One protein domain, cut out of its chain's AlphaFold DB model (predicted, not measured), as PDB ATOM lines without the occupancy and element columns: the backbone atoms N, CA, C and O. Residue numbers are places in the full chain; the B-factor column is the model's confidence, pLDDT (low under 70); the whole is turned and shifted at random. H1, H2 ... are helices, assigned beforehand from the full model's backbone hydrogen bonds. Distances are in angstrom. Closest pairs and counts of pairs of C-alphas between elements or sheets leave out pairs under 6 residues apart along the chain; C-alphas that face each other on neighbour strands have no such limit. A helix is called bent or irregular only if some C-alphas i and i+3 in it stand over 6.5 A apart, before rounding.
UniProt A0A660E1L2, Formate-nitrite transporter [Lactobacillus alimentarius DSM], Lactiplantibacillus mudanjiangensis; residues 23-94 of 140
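Overview. This is residues 23 to 94 of the 140 residues of the protein "Formate-nitrite transporter [Lactobacillus alimentarius DSM]" of Lactiplantibacillus mudanjiangensis (UniProt A0A660E1L2). One long helix, H2, makes the length of this model; H1 folds back beside its first half as a helical hairpin, and at the other end of H2 the chain turns into H3, which runs back away from H2 so that the two make an open V. The arrangement is loose: H3 touches no helix, and its residues 86 to 93 stick out together with residue 94. The printed part has 72 residues with three named helices, in the order H1, H2, H3, and no named strand; the class is all helix. The whole is extended, with a radius of gyration of the C-alphas of 17.4 A, and its outline is flat, 53 by 29 by 14 A.

Arrangement. The longest helix is H2, residues 43 to 71. H1, residues 25 to 37, touches it, with 10 pairs of C-alphas within 8 A. Their closest C-alphas are those of Val 25 and Ile 53, 5.6 A apart. H1 and H2 run opposite ways at a shallow tilt of 7 degrees and form a helical hairpin. Residues 59 to 64, which belong to H2, stand free. H3, residues 79 to 93, is apart from H2, though it follows it in the chain. H1 and H3 are apart as well. In H2 and H3 every pair of O i and N i+4 is within hydrogen-bond range, while in H1 8 of 9 are.

Along the chain. H2 has 29 residues and runs 40.7 A from C-alpha 43 at (22.525, 16.368, -15.250) to C-alpha 71 at (21.637, 51.528, 5.142). H1 has 13 residues, begins with C-alpha 25 at (16.084, 29.040, -8.083) and measures 17.8 A from first to last C-alpha. H3 has 15 residues, measures 21.0 A, and ends with C-alpha 93 at (14.441, 25.864, 16.329). No helix is bent or irregular.

Size, cuts and confidence. The two C-alphas farthest apart are those of Arg 39 and Gly 78, at 52.6 A. The C-alphas of Glu 23 and Thr 94, the first and last printed residues, are 28.6 A apart. Without the stretches that stand free, the body of 57 residues spans 53 by 17 by 15 A. The printed part has no cut. The link from H1 to H2 is tight, with 5 residues between them, and the link from H2 to H3 is short, with 7. The mean pLDDT of the printed part is 86.1; residues 75 to 78, in the link from H2 to H3, are under 70.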
ATOM      1  N   GLU A  23      15.434  35.282 -12.952       86.25
ATOM      2  CA  GLU A  23      15.728  33.876 -12.678       86.25
ATOM      3  C   GLU A  23      15.608  33.574 -11.172       86.25
ATOM      4  O   GLU A  23      16.311  34.155 -10.334       86.25
ATOM      5  N   LEU A  24      14.727  32.636 -10.813       88.31
ATOM      6  CA  LEU A  24      14.463  32.238  -9.428       88.31
ATOM      7  C   LEU A  24      14.771  30.756  -9.246       88.31
ATOM      8  O   LEU A  24      14.214  29.917  -9.956       88.31
ATOM      9  N   VAL A  25      15.588  30.418  -8.244       87.69
ATOM     10  CA  VAL A  25      16.084  29.040  -8.083       87.69
ATOM     11  C   VAL A  25      14.953  28.010  -7.975       87.69
ATOM     12  O   VAL A  25      15.010  26.960  -8.605       87.69
ATOM     13  N   THR A  26      13.887  28.317  -7.233       85.19
ATOM     14  CA  THR A  26      12.764  27.396  -7.002       85.19
ATOM     15  C   THR A  26      11.933  27.161  -8.263       85.19
ATOM     16  O   THR A  26      11.554  26.026  -8.544       85.19
ATOM     17  N   GLY A  27      11.697  28.207  -9.062       83.25
ATOM     18  CA  GLY A  27      11.021  28.086 -10.356       83.25
ATOM     19  C   GLY A  27      11.876  27.345 -11.385       83.25
ATOM     20  O   GLY A  27      11.389  26.451 -12.082       83.25
ATOM     21  N   ASN A  28      13.173  27.645 -11.417       87.06
ATOM     22  CA  ASN A  28      14.104  27.046 -12.366       87.06
ATOM     23  C   ASN A  28      14.346  25.572 -12.091       87.06
ATOM     24  O   ASN A  28      14.366  24.787 -13.033       87.06
ATOM     25  N   VAL A  29      14.423  25.152 -10.826       88.88
ATOM     26  CA  VAL A  29      14.521  23.724 -10.492       88.88
ATOM     27  C   VAL A  29      13.383  22.935 -11.140       88.88
ATOM     28  O   VAL A  29      13.630  21.856 -11.673       88.88
ATOM     29  N   MET A  30      12.158  23.465 -11.177       89.12
ATOM     30  CA  MET A  30      11.042  22.809 -11.862       89.12
ATOM     31  C   MET A  30      11.190  22.837 -13.397       89.12
ATOM     32  O   MET A  30      11.062  21.794 -14.041       89.12
ATOM     33  N   ALA A  31      11.459  24.001 -13.994       87.31
ATOM     34  CA  ALA A  31      11.539  24.146 -15.454       87.31
ATOM     35  C   ALA A  31      12.722  23.367 -16.066       87.31
ATOM     36  O   ALA A  31      12.597  22.685 -17.086       87.31
ATOM     37  N   VAL A  32      13.875  23.416 -15.407       88.19
ATOM     38  CA  VAL A  32      15.113  22.766 -15.845       88.19
ATOM     39  C   VAL A  32      15.041  21.259 -15.582       88.19
ATOM     40  O   VAL A  32      15.431  20.476 -16.444       88.19
ATOM     41  N   SER A  33      14.449  20.806 -14.467       86.50
ATOM     42  CA  SER A  33      14.235  19.361 -14.253       86.50
ATOM     43  C   SER A  33      13.283  18.752 -15.285       86.50
ATOM     44  O   SER A  33      13.565  17.673 -15.800       86.50
ATOM     45  N   THR A  34      12.206  19.443 -15.676       87.19
ATOM     46  CA  THR A  34      11.328  18.965 -16.761       87.19
ATOM     47  C   THR A  34      12.058  18.889 -18.105       87.19
ATOM     48  O   THR A  34      11.883  17.909 -18.835       87.19
ATOM     49  N   ALA A  35      12.938  19.845 -18.416       87.69
ATOM     50  CA  ALA A  35      13.803  19.773 -19.597       87.69
ATOM     51  C   ALA A  35      14.818  18.612 -19.527       87.69
ATOM     52  O   ALA A  35      15.077  17.959 -20.545       87.69
ATOM     53  N   MET A  36      15.349  18.314 -18.337       88.94
ATOM     54  CA  MET A  36      16.244  17.176 -18.100       88.94
ATOM     55  C   MET A  36      15.518  15.846 -18.332       88.94
ATOM     56  O   MET A  36      16.026  14.986 -19.053       88.94
ATOM     57  N   TYR A  37      14.301  15.687 -17.801       89.06
ATOM     58  CA  TYR A  37      13.481  14.492 -18.035       89.06
ATOM     59  C   TYR A  37      13.098  14.326 -19.510       89.06
ATOM     60  O   TYR A  37      13.049  13.202 -20.010       89.06
ATOM     61  N   ALA A  38      12.915  15.433 -20.232       91.38
ATOM     62  CA  ALA A  38      12.737  15.436 -21.683       91.38
ATOM     63  C   ALA A  38      14.039  15.174 -22.474       91.38
ATOM     64  O   ALA A  38      14.025  15.260 -23.702       91.38
ATOM     65  N   ARG A  39      15.159  14.870 -21.796       88.62
ATOM     66  CA  ARG A  39      16.503  14.649 -22.364       88.62
ATOM     67  C   ARG A  39      17.019  15.804 -23.231       88.62
ATOM     68  O   ARG A  39      17.808  15.584 -24.144       88.62
ATOM     69  N   LYS A  40      16.582  17.035 -22.949       90.69
ATOM     70  CA  LYS A  40      17.055  18.240 -23.652       90.69
ATOM     71  C   LYS A  40      18.332  18.823 -23.052       90.69
ATOM     72  O   LYS A  40      19.018  19.577 -23.729       90.69
ATOM     73  N   ILE A  41      18.625  18.486 -21.800       91.88
ATOM     74  CA  ILE A  41      19.804  18.937 -21.057       91.88
ATOM     75  C   ILE A  41      20.386  17.774 -20.256       91.88
ATOM     76  O   ILE A  41      19.686  16.796 -19.966       91.88
ATOM     77  N   THR A  42      21.654  17.883 -19.876       91.50
ATOM     78  CA  THR A  42      22.321  16.878 -19.046       91.50
ATOM     79  C   THR A  42      22.145  17.165 -17.552       91.50
ATOM     80  O   THR A  42      21.749  18.254 -17.135       91.50
ATOM     81  N   VAL A  43      22.473  16.179 -16.711       88.50
ATOM     82  CA  VAL A  43      22.525  16.368 -15.250       88.50
ATOM     83  C   VAL A  43      23.593  17.400 -14.864       88.50
ATOM     84  O   VAL A  43      23.407  18.134 -13.897       88.50
ATOM     85  N   GLY A  44      24.682  17.495 -15.635       90.69
ATOM     86  CA  GLY A  44      25.722  18.506 -15.434       90.69
ATOM     87  C   GLY A  44      25.185  19.922 -15.628       90.69
ATOM     88  O   GLY A  44      25.363  20.763 -14.749       90.69
ATOM     89  N   ASP A  45      24.445  20.153 -16.714       89.75
ATOM     90  CA  ASP A  45      23.836  21.458 -17.011       89.75
ATOM     91  C   ASP A  45      22.839  21.876 -15.923       89.75
ATOM     92  O   ASP A  45      22.811  23.031 -15.503       89.75
ATOM     93  N   PHE A  46      22.054  20.920 -15.412       90.38
ATOM     94  CA  PHE A  46      21.144  21.156 -14.292       90.38
ATOM     95  C   PHE A  46      21.886  21.599 -13.025       90.38
ATOM     96  O   PHE A  46      21.452  22.539 -12.361       90.38
ATOM     97  N   LEU A  47      23.000  20.944 -12.680       91.31
ATOM     98  CA  LEU A  47      23.774  21.287 -11.485       91.31
ATOM     99  C   LEU A  47      24.462  22.648 -11.616       91.31
ATOM    100  O   LEU A  47      24.470  23.408 -10.650       91.31
ATOM    101  N   ILE A  48      25.001  22.973 -12.794       92.19
ATOM    102  CA  ILE A  48      25.606  24.286 -13.062       92.19
ATOM    103  C   ILE A  48      24.546  25.380 -12.926       92.19
ATOM    104  O   ILE A  48      24.735  26.316 -12.152       92.19
ATOM    105  N   ASN A  49      23.394  25.209 -13.582       92.06
ATOM    106  CA  ASN A  49      22.265  26.135 -13.488       92.06
ATOM    107  C   ASN A  49      21.815  26.334 -12.029       92.06
ATOM    108  O   ASN A  49      21.679  27.465 -11.557       92.06
ATOM    109  N   LEU A  50      21.658  25.235 -11.286       92.56
ATOM    110  CA  LEU A  50      21.276  25.280  -9.879       92.56
ATOM    111  C   LEU A  50      22.276  26.096  -9.051       92.56
ATOM    112  O   LEU A  50      21.859  26.926  -8.242       92.56
ATOM    113  N   LEU A  51      23.578  25.890  -9.252       93.75
ATOM    114  CA  LEU A  51      24.618  26.614  -8.522       93.75
ATOM    115  C   LEU A  51      24.645  28.105  -8.880       93.75
ATOM    116  O   LEU A  51      24.631  28.941  -7.974       93.75
ATOM    117  N   GLU A  52      24.634  28.448 -10.168       92.94
ATOM    118  CA  GLU A  52      24.691  29.836 -10.646       92.94
ATOM    119  C   GLU A  52      23.518  30.668 -10.118       92.94
ATOM    120  O   GLU A  52      23.712  31.733  -9.522       92.94
ATOM    121  N   ILE A  53      22.294  30.153 -10.258       92.94
ATOM    122  CA  ILE A  53      21.094  30.873  -9.827       92.94
ATOM    123  C   ILE A  53      21.017  30.936  -8.301       92.94
ATOM    124  O   ILE A  53      20.638  31.979  -7.766       92.94
ATOM    125  N   THR A  54      21.421  29.878  -7.582       93.38
ATOM    126  CA  THR A  54      21.481  29.908  -6.109       93.38
ATOM    127  C   THR A  54      22.422  31.007  -5.627       93.38
ATOM    128  O   THR A  54      22.055  31.778  -4.737       93.38
ATOM    129  N   LEU A  55      23.610  31.118  -6.225       94.88
ATOM    130  CA  LEU A  55      24.581  32.150  -5.868       94.88
ATOM    131  C   LEU A  55      24.053  33.551  -6.186       94.88
ATOM    132  O   LEU A  55      24.100  34.424  -5.319       94.88
ATOM    133  N   ALA A  56      23.479  33.765  -7.372       92.94
ATOM    134  CA  ALA A  56      22.891  35.052  -7.742       92.94
ATOM    135  C   ALA A  56      21.735  35.458  -6.806       92.94
ATOM    136  O   ALA A  56      21.661  36.603  -6.353       92.94
ATOM    137  N   ASN A  57      20.865  34.506  -6.454       93.62
ATOM    138  CA  ASN A  57      19.746  34.718  -5.532       93.62
ATOM    139  C   ASN A  57      20.244  35.041  -4.114       93.62
ATOM    140  O   ASN A  57      19.699  35.927  -3.452       93.62
ATOM    141  N   PHE A  58      21.301  34.364  -3.658       93.25
ATOM    142  CA  PHE A  58      21.928  34.634  -2.368       93.25
ATOM    143  C   PHE A  58      22.556  36.031  -2.321       93.25
ATOM    144  O   PHE A  58      22.295  36.786  -1.385       93.25
ATOM    145  N   VAL A  59      23.322  36.409  -3.350       95.19
ATOM    146  CA  VAL A  59      23.915  37.751  -3.462       95.19
ATOM    147  C   VAL A  59      22.823  38.821  -3.455       95.19
ATOM    148  O   VAL A  59      22.904  39.764  -2.668       95.19
ATOM    149  N   GLY A  60      21.755  38.643  -4.240       90.69
ATOM    150  CA  GLY A  60      20.611  39.559  -4.249       90.69
ATOM    151  C   GLY A  60      19.949  39.701  -2.873       90.69
ATOM    152  O   GLY A  60      19.687  40.820  -2.426       90.69
ATOM    153  N   ALA A  61      19.742  38.591  -2.159       90.88
ATOM    154  CA  ALA A  61      19.179  38.605  -0.811       90.88
ATOM    155  C   ALA A  61      20.076  39.351   0.194       90.88
ATOM    156  O   ALA A  61      19.569  40.135   0.999       90.88
ATOM    157  N   VAL A  62      21.398  39.156   0.126       92.75
ATOM    158  CA  VAL A  62      22.369  39.870   0.973       92.75
ATOM    159  C   VAL A  62      22.385  41.363   0.651       92.75
ATOM    160  O   VAL A  62      22.360  42.176   1.575       92.75
ATOM    161  N   CYS A  63      22.360  41.743  -0.629       92.88
ATOM    162  CA  CYS A  63      22.276  43.145  -1.035       92.88
ATOM    163  C   CYS A  63      21.015  43.811  -0.471       92.88
ATOM    164  O   CYS A  63      21.111  44.858   0.167       92.88
ATOM    165  N   VAL A  64      19.842  43.189  -0.636       88.81
ATOM    166  CA  VAL A  64      18.581  43.711  -0.082       88.81
ATOM    167  C   VAL A  64      18.655  43.812   1.442       88.81
ATOM    168  O   VAL A  64      18.294  44.849   1.998       88.81
ATOM    169  N   ALA A  65      19.172  42.790   2.129       87.81
ATOM    170  CA  ALA A  65      19.331  42.813   3.581       87.81
ATOM    171  C   ALA A  65      20.277  43.933   4.052       87.81
ATOM    172  O   ALA A  65      19.989  44.595   5.049       87.81
ATOM    173  N   TYR A  66      21.370  44.190   3.331       87.62
ATOM    174  CA  TYR A  66      22.308  45.264   3.653       87.62
ATOM    175  C   TYR A  66      21.697  46.649   3.417       87.62
ATOM    176  O   TYR A  66      21.702  47.484   4.323       87.62
ATOM    177  N   PHE A  67      21.114  46.898   2.241       88.50
ATOM    178  CA  PHE A  67      20.536  48.204   1.927       88.50
ATOM    179  C   PHE A  67      19.318  48.512   2.801       88.50
ATOM    180  O   PHE A  67      19.272  49.553   3.447       88.50
ATOM    181  N   PHE A  68      18.344  47.608   2.893       83.00
ATOM    182  CA  PHE A  68      17.131  47.874   3.670       83.00
ATOM    183  C   PHE A  68      17.350  47.725   5.179       83.00
ATOM    184  O   PHE A  68      16.777  48.482   5.961       83.00
ATOM    185  N   GLY A  69      18.187  46.776   5.600       81.69
ATOM    186  CA  GLY A  69      18.464  46.544   7.014       81.69
ATOM    187  C   GLY A  69      19.451  47.550   7.595       81.69
ATOM    188  O   GLY A  69      19.137  48.219   8.579       81.69
ATOM    189  N   HIS A  70      20.632  47.683   6.985       76.94
ATOM    190  CA  HIS A  70      21.720  48.499   7.525       76.94
ATOM    191  C   HIS A  70      21.698  49.947   7.024       76.94
ATOM    192  O   HIS A  70      21.784  50.853   7.846       76.94
ATOM    193  N   PHE A  71      21.550  50.177   5.716       80.75
ATOM    194  CA  PHE A  71      21.637  51.528   5.142       80.75
ATOM    195  C   PHE A  71      20.377  52.373   5.396       80.75
ATOM    196  O   PHE A  71      20.478  53.518   5.824       80.75
ATOM    197  N   VAL A  72      19.182  51.806   5.191       81.44
ATOM    198  CA  VAL A  72      17.894  52.474   5.486       81.44
ATOM    199  C   VAL A  72      17.543  52.394   6.979       81.44
ATOM    200  O   VAL A  72      16.720  53.159   7.473       81.44
ATOM    201  N   GLY A  73      18.176  51.488   7.728       73.19
ATOM    202  CA  GLY A  73      18.005  51.401   9.178       73.19
ATOM    203  C   GLY A  73      16.743  50.665   9.644       73.19
ATOM    204  O   GLY A  73      16.454  50.666  10.841       73.19
ATOM    205  N   LEU A  74      15.989  50.015   8.746       72.88
ATOM    206  CA  LEU A  74      14.673  49.428   9.064       72.88
ATOM    207  C   LEU A  74      14.739  48.327  10.128       72.88
ATOM    208  O   LEU A  74      13.741  48.048  10.789       72.88
ATOM    209  N   THR A  75      15.901  47.694  10.300       69.00
ATOM    210  CA  THR A  75      16.103  46.610  11.271       69.00
ATOM    211  C   THR A  75      16.831  47.042  12.545       69.00
ATOM    212  O   THR A  75      17.088  46.188  13.389       69.00
ATOM    213  N   HIS A  76      17.172  48.327  12.702       61.78
ATOM    214  CA  HIS A  76      17.957  48.831  13.844       61.78
ATOM    215  C   HIS A  76      17.115  49.367  15.012       61.78
ATOM    216  O   HIS A  76      17.651  49.560  16.098       61.78
ATOM    217  N   VAL A  77      15.809  49.597  14.828       56.34
ATOM    218  CA  VAL A  77      14.938  50.161  15.876       56.34
ATOM    219  C   VAL A  77      13.538  49.533  15.884       56.34
ATOM    220  O   VAL A  77      12.858  49.449  14.863       56.34
ATOM    221  N   GLY A  78      13.073  49.136  17.075       68.94
ATOM    222  CA  GLY A  78      11.663  48.841  17.357       68.94
ATOM    223  C   GLY A  78      11.142  47.466  16.910       68.94
ATOM    224  O   GLY A  78      11.832  46.449  16.971       68.94
ATOM    225  N   ILE A  79       9.867  47.431  16.502       73.50
ATOM    226  CA  ILE A  79       9.077  46.213  16.223       73.50
ATOM    227  C   ILE A  79       9.614  45.346  15.070       73.50
ATOM    228  O   ILE A  79       9.345  44.146  15.024       73.50
ATOM    229  N   PHE A  80      10.376  45.926  14.139       77.12
ATOM    230  CA  PHE A  80      10.917  45.204  12.985       77.12
ATOM    231  C   PHE A  80      12.130  44.351  13.362       77.12
ATOM    232  O   PHE A  80      12.242  43.215  12.904       77.12
ATOM    233  N   GLN A  81      12.991  44.840  14.260       79.75
ATOM    234  CA  GLN A  81      14.135  44.079  14.767       79.75
ATOM    235  C   GLN A  81      13.672  42.832  15.528       79.75
ATOM    236  O   GLN A  81      14.140  41.721  15.273       79.75
ATOM    237  N   SER A  82      12.717  43.001  16.446       80.81
ATOM    238  CA  SER A  82      12.176  41.893  17.233       80.81
ATOM    239  C   SER A  82      11.440  40.877  16.356       80.81
ATOM    240  O   SER A  82      11.603  39.675  16.569       80.81
ATOM    241  N   ALA A  83      10.713  41.324  15.326       82.00
ATOM    242  CA  ALA A  83      10.075  40.438  14.354       82.00
ATOM    243  C   ALA A  83      11.096  39.607  13.553       82.00
ATOM    244  O   ALA A  83      10.928  38.392  13.438       82.00
ATOM    245  N   VAL A  84      12.172  40.224  13.048       83.69
ATOM    246  CA  VAL A  84      13.229  39.515  12.303       83.69
ATOM    247  C   VAL A  84      13.930  38.487  13.193       83.69
ATOM    248  O   VAL A  84      14.079  37.331  12.791       83.69
ATOM    249  N   ILE A  85      14.292  38.860  14.426       86.00
ATOM    250  CA  ILE A  85      14.921  37.942  15.389       86.00
ATOM    251  C   ILE A  85      13.980  36.783  15.735       86.00
ATOM    252  O   ILE A  85      14.414  35.633  15.789       86.00
ATOM    253  N   MET A  86      12.692  37.059  15.952       86.25
ATOM    254  CA  MET A  86      11.693  36.032  16.254       86.25
ATOM    255  C   MET A  86      11.521  35.052  15.087       86.25
ATOM    256  O   MET A  86      11.516  33.842  15.308       86.25
ATOM    257  N   MET A  87      11.442  35.548  13.848       83.81
ATOM    258  CA  MET A  87      11.369  34.694  12.657       83.81
ATOM    259  C   MET A  87      12.636  33.850  12.478       83.81
ATOM    260  O   MET A  87      12.537  32.663  12.164       83.81
ATOM    261  N   ALA A  88      13.817  34.431  12.709       86.31
ATOM    262  CA  ALA A  88      15.086  33.714  12.630       86.31
ATOM    263  C   ALA A  88      15.163  32.595  13.680       86.31
ATOM    264  O   ALA A  88      15.447  31.450  13.329       86.31
ATOM    265  N   LYS A  89      14.821  32.896  14.943       87.44
ATOM    266  CA  LYS A  89      14.746  31.905  16.030       87.44
ATOM    267  C   LYS A  89      13.759  30.782  15.718       87.44
ATOM    268  O   LYS A  89      14.079  29.619  15.937       87.44
ATOM    269  N   GLY A  90      12.598  31.121  15.161       85.25
ATOM    270  CA  GLY A  90      11.612  30.135  14.727       85.25
ATOM    271  C   GLY A  90      12.160  29.183  13.663       85.25
ATOM    272  O   GLY A  90      11.929  27.987  13.757       85.25
ATOM    273  N   LYS A  91      12.935  29.684  12.691       82.56
ATOM    274  CA  LYS A  91      13.511  28.858  11.615       82.56
ATOM    275  C   LYS A  91      14.625  27.918  12.078       82.56
ATOM    276  O   LYS A  91      14.737  26.828  11.529       82.56
ATOM    277  N   ILE A  92      15.444  28.333  13.046       90.12
ATOM    278  CA  ILE A  92      16.553  27.507  13.560       90.12
ATOM    279  C   ILE A  92      16.108  26.504  14.631       90.12
ATOM    280  O   ILE A  92      16.806  25.526  14.870       90.12
ATOM    281  N   ALA A  93      14.969  26.745  15.289       88.56
ATOM    282  CA  ALA A  93      14.441  25.864  16.329       88.56
ATOM    283  C   ALA A  93      13.713  24.630  15.765       88.56
ATOM    284  O   ALA A  93      13.478  23.669  16.498       88.56
ATOM    285  N   THR A  94      13.338  24.644  14.484       84.88
ATOM    286  CA  THR A  94      12.594  23.551  13.855       84.88
ATOM    287  C   THR A  94      13.506  22.349  13.577       84.88
ATOM    288  O   THR A  94      14.562  22.520  12.958       84.88
TER     289      THR A  94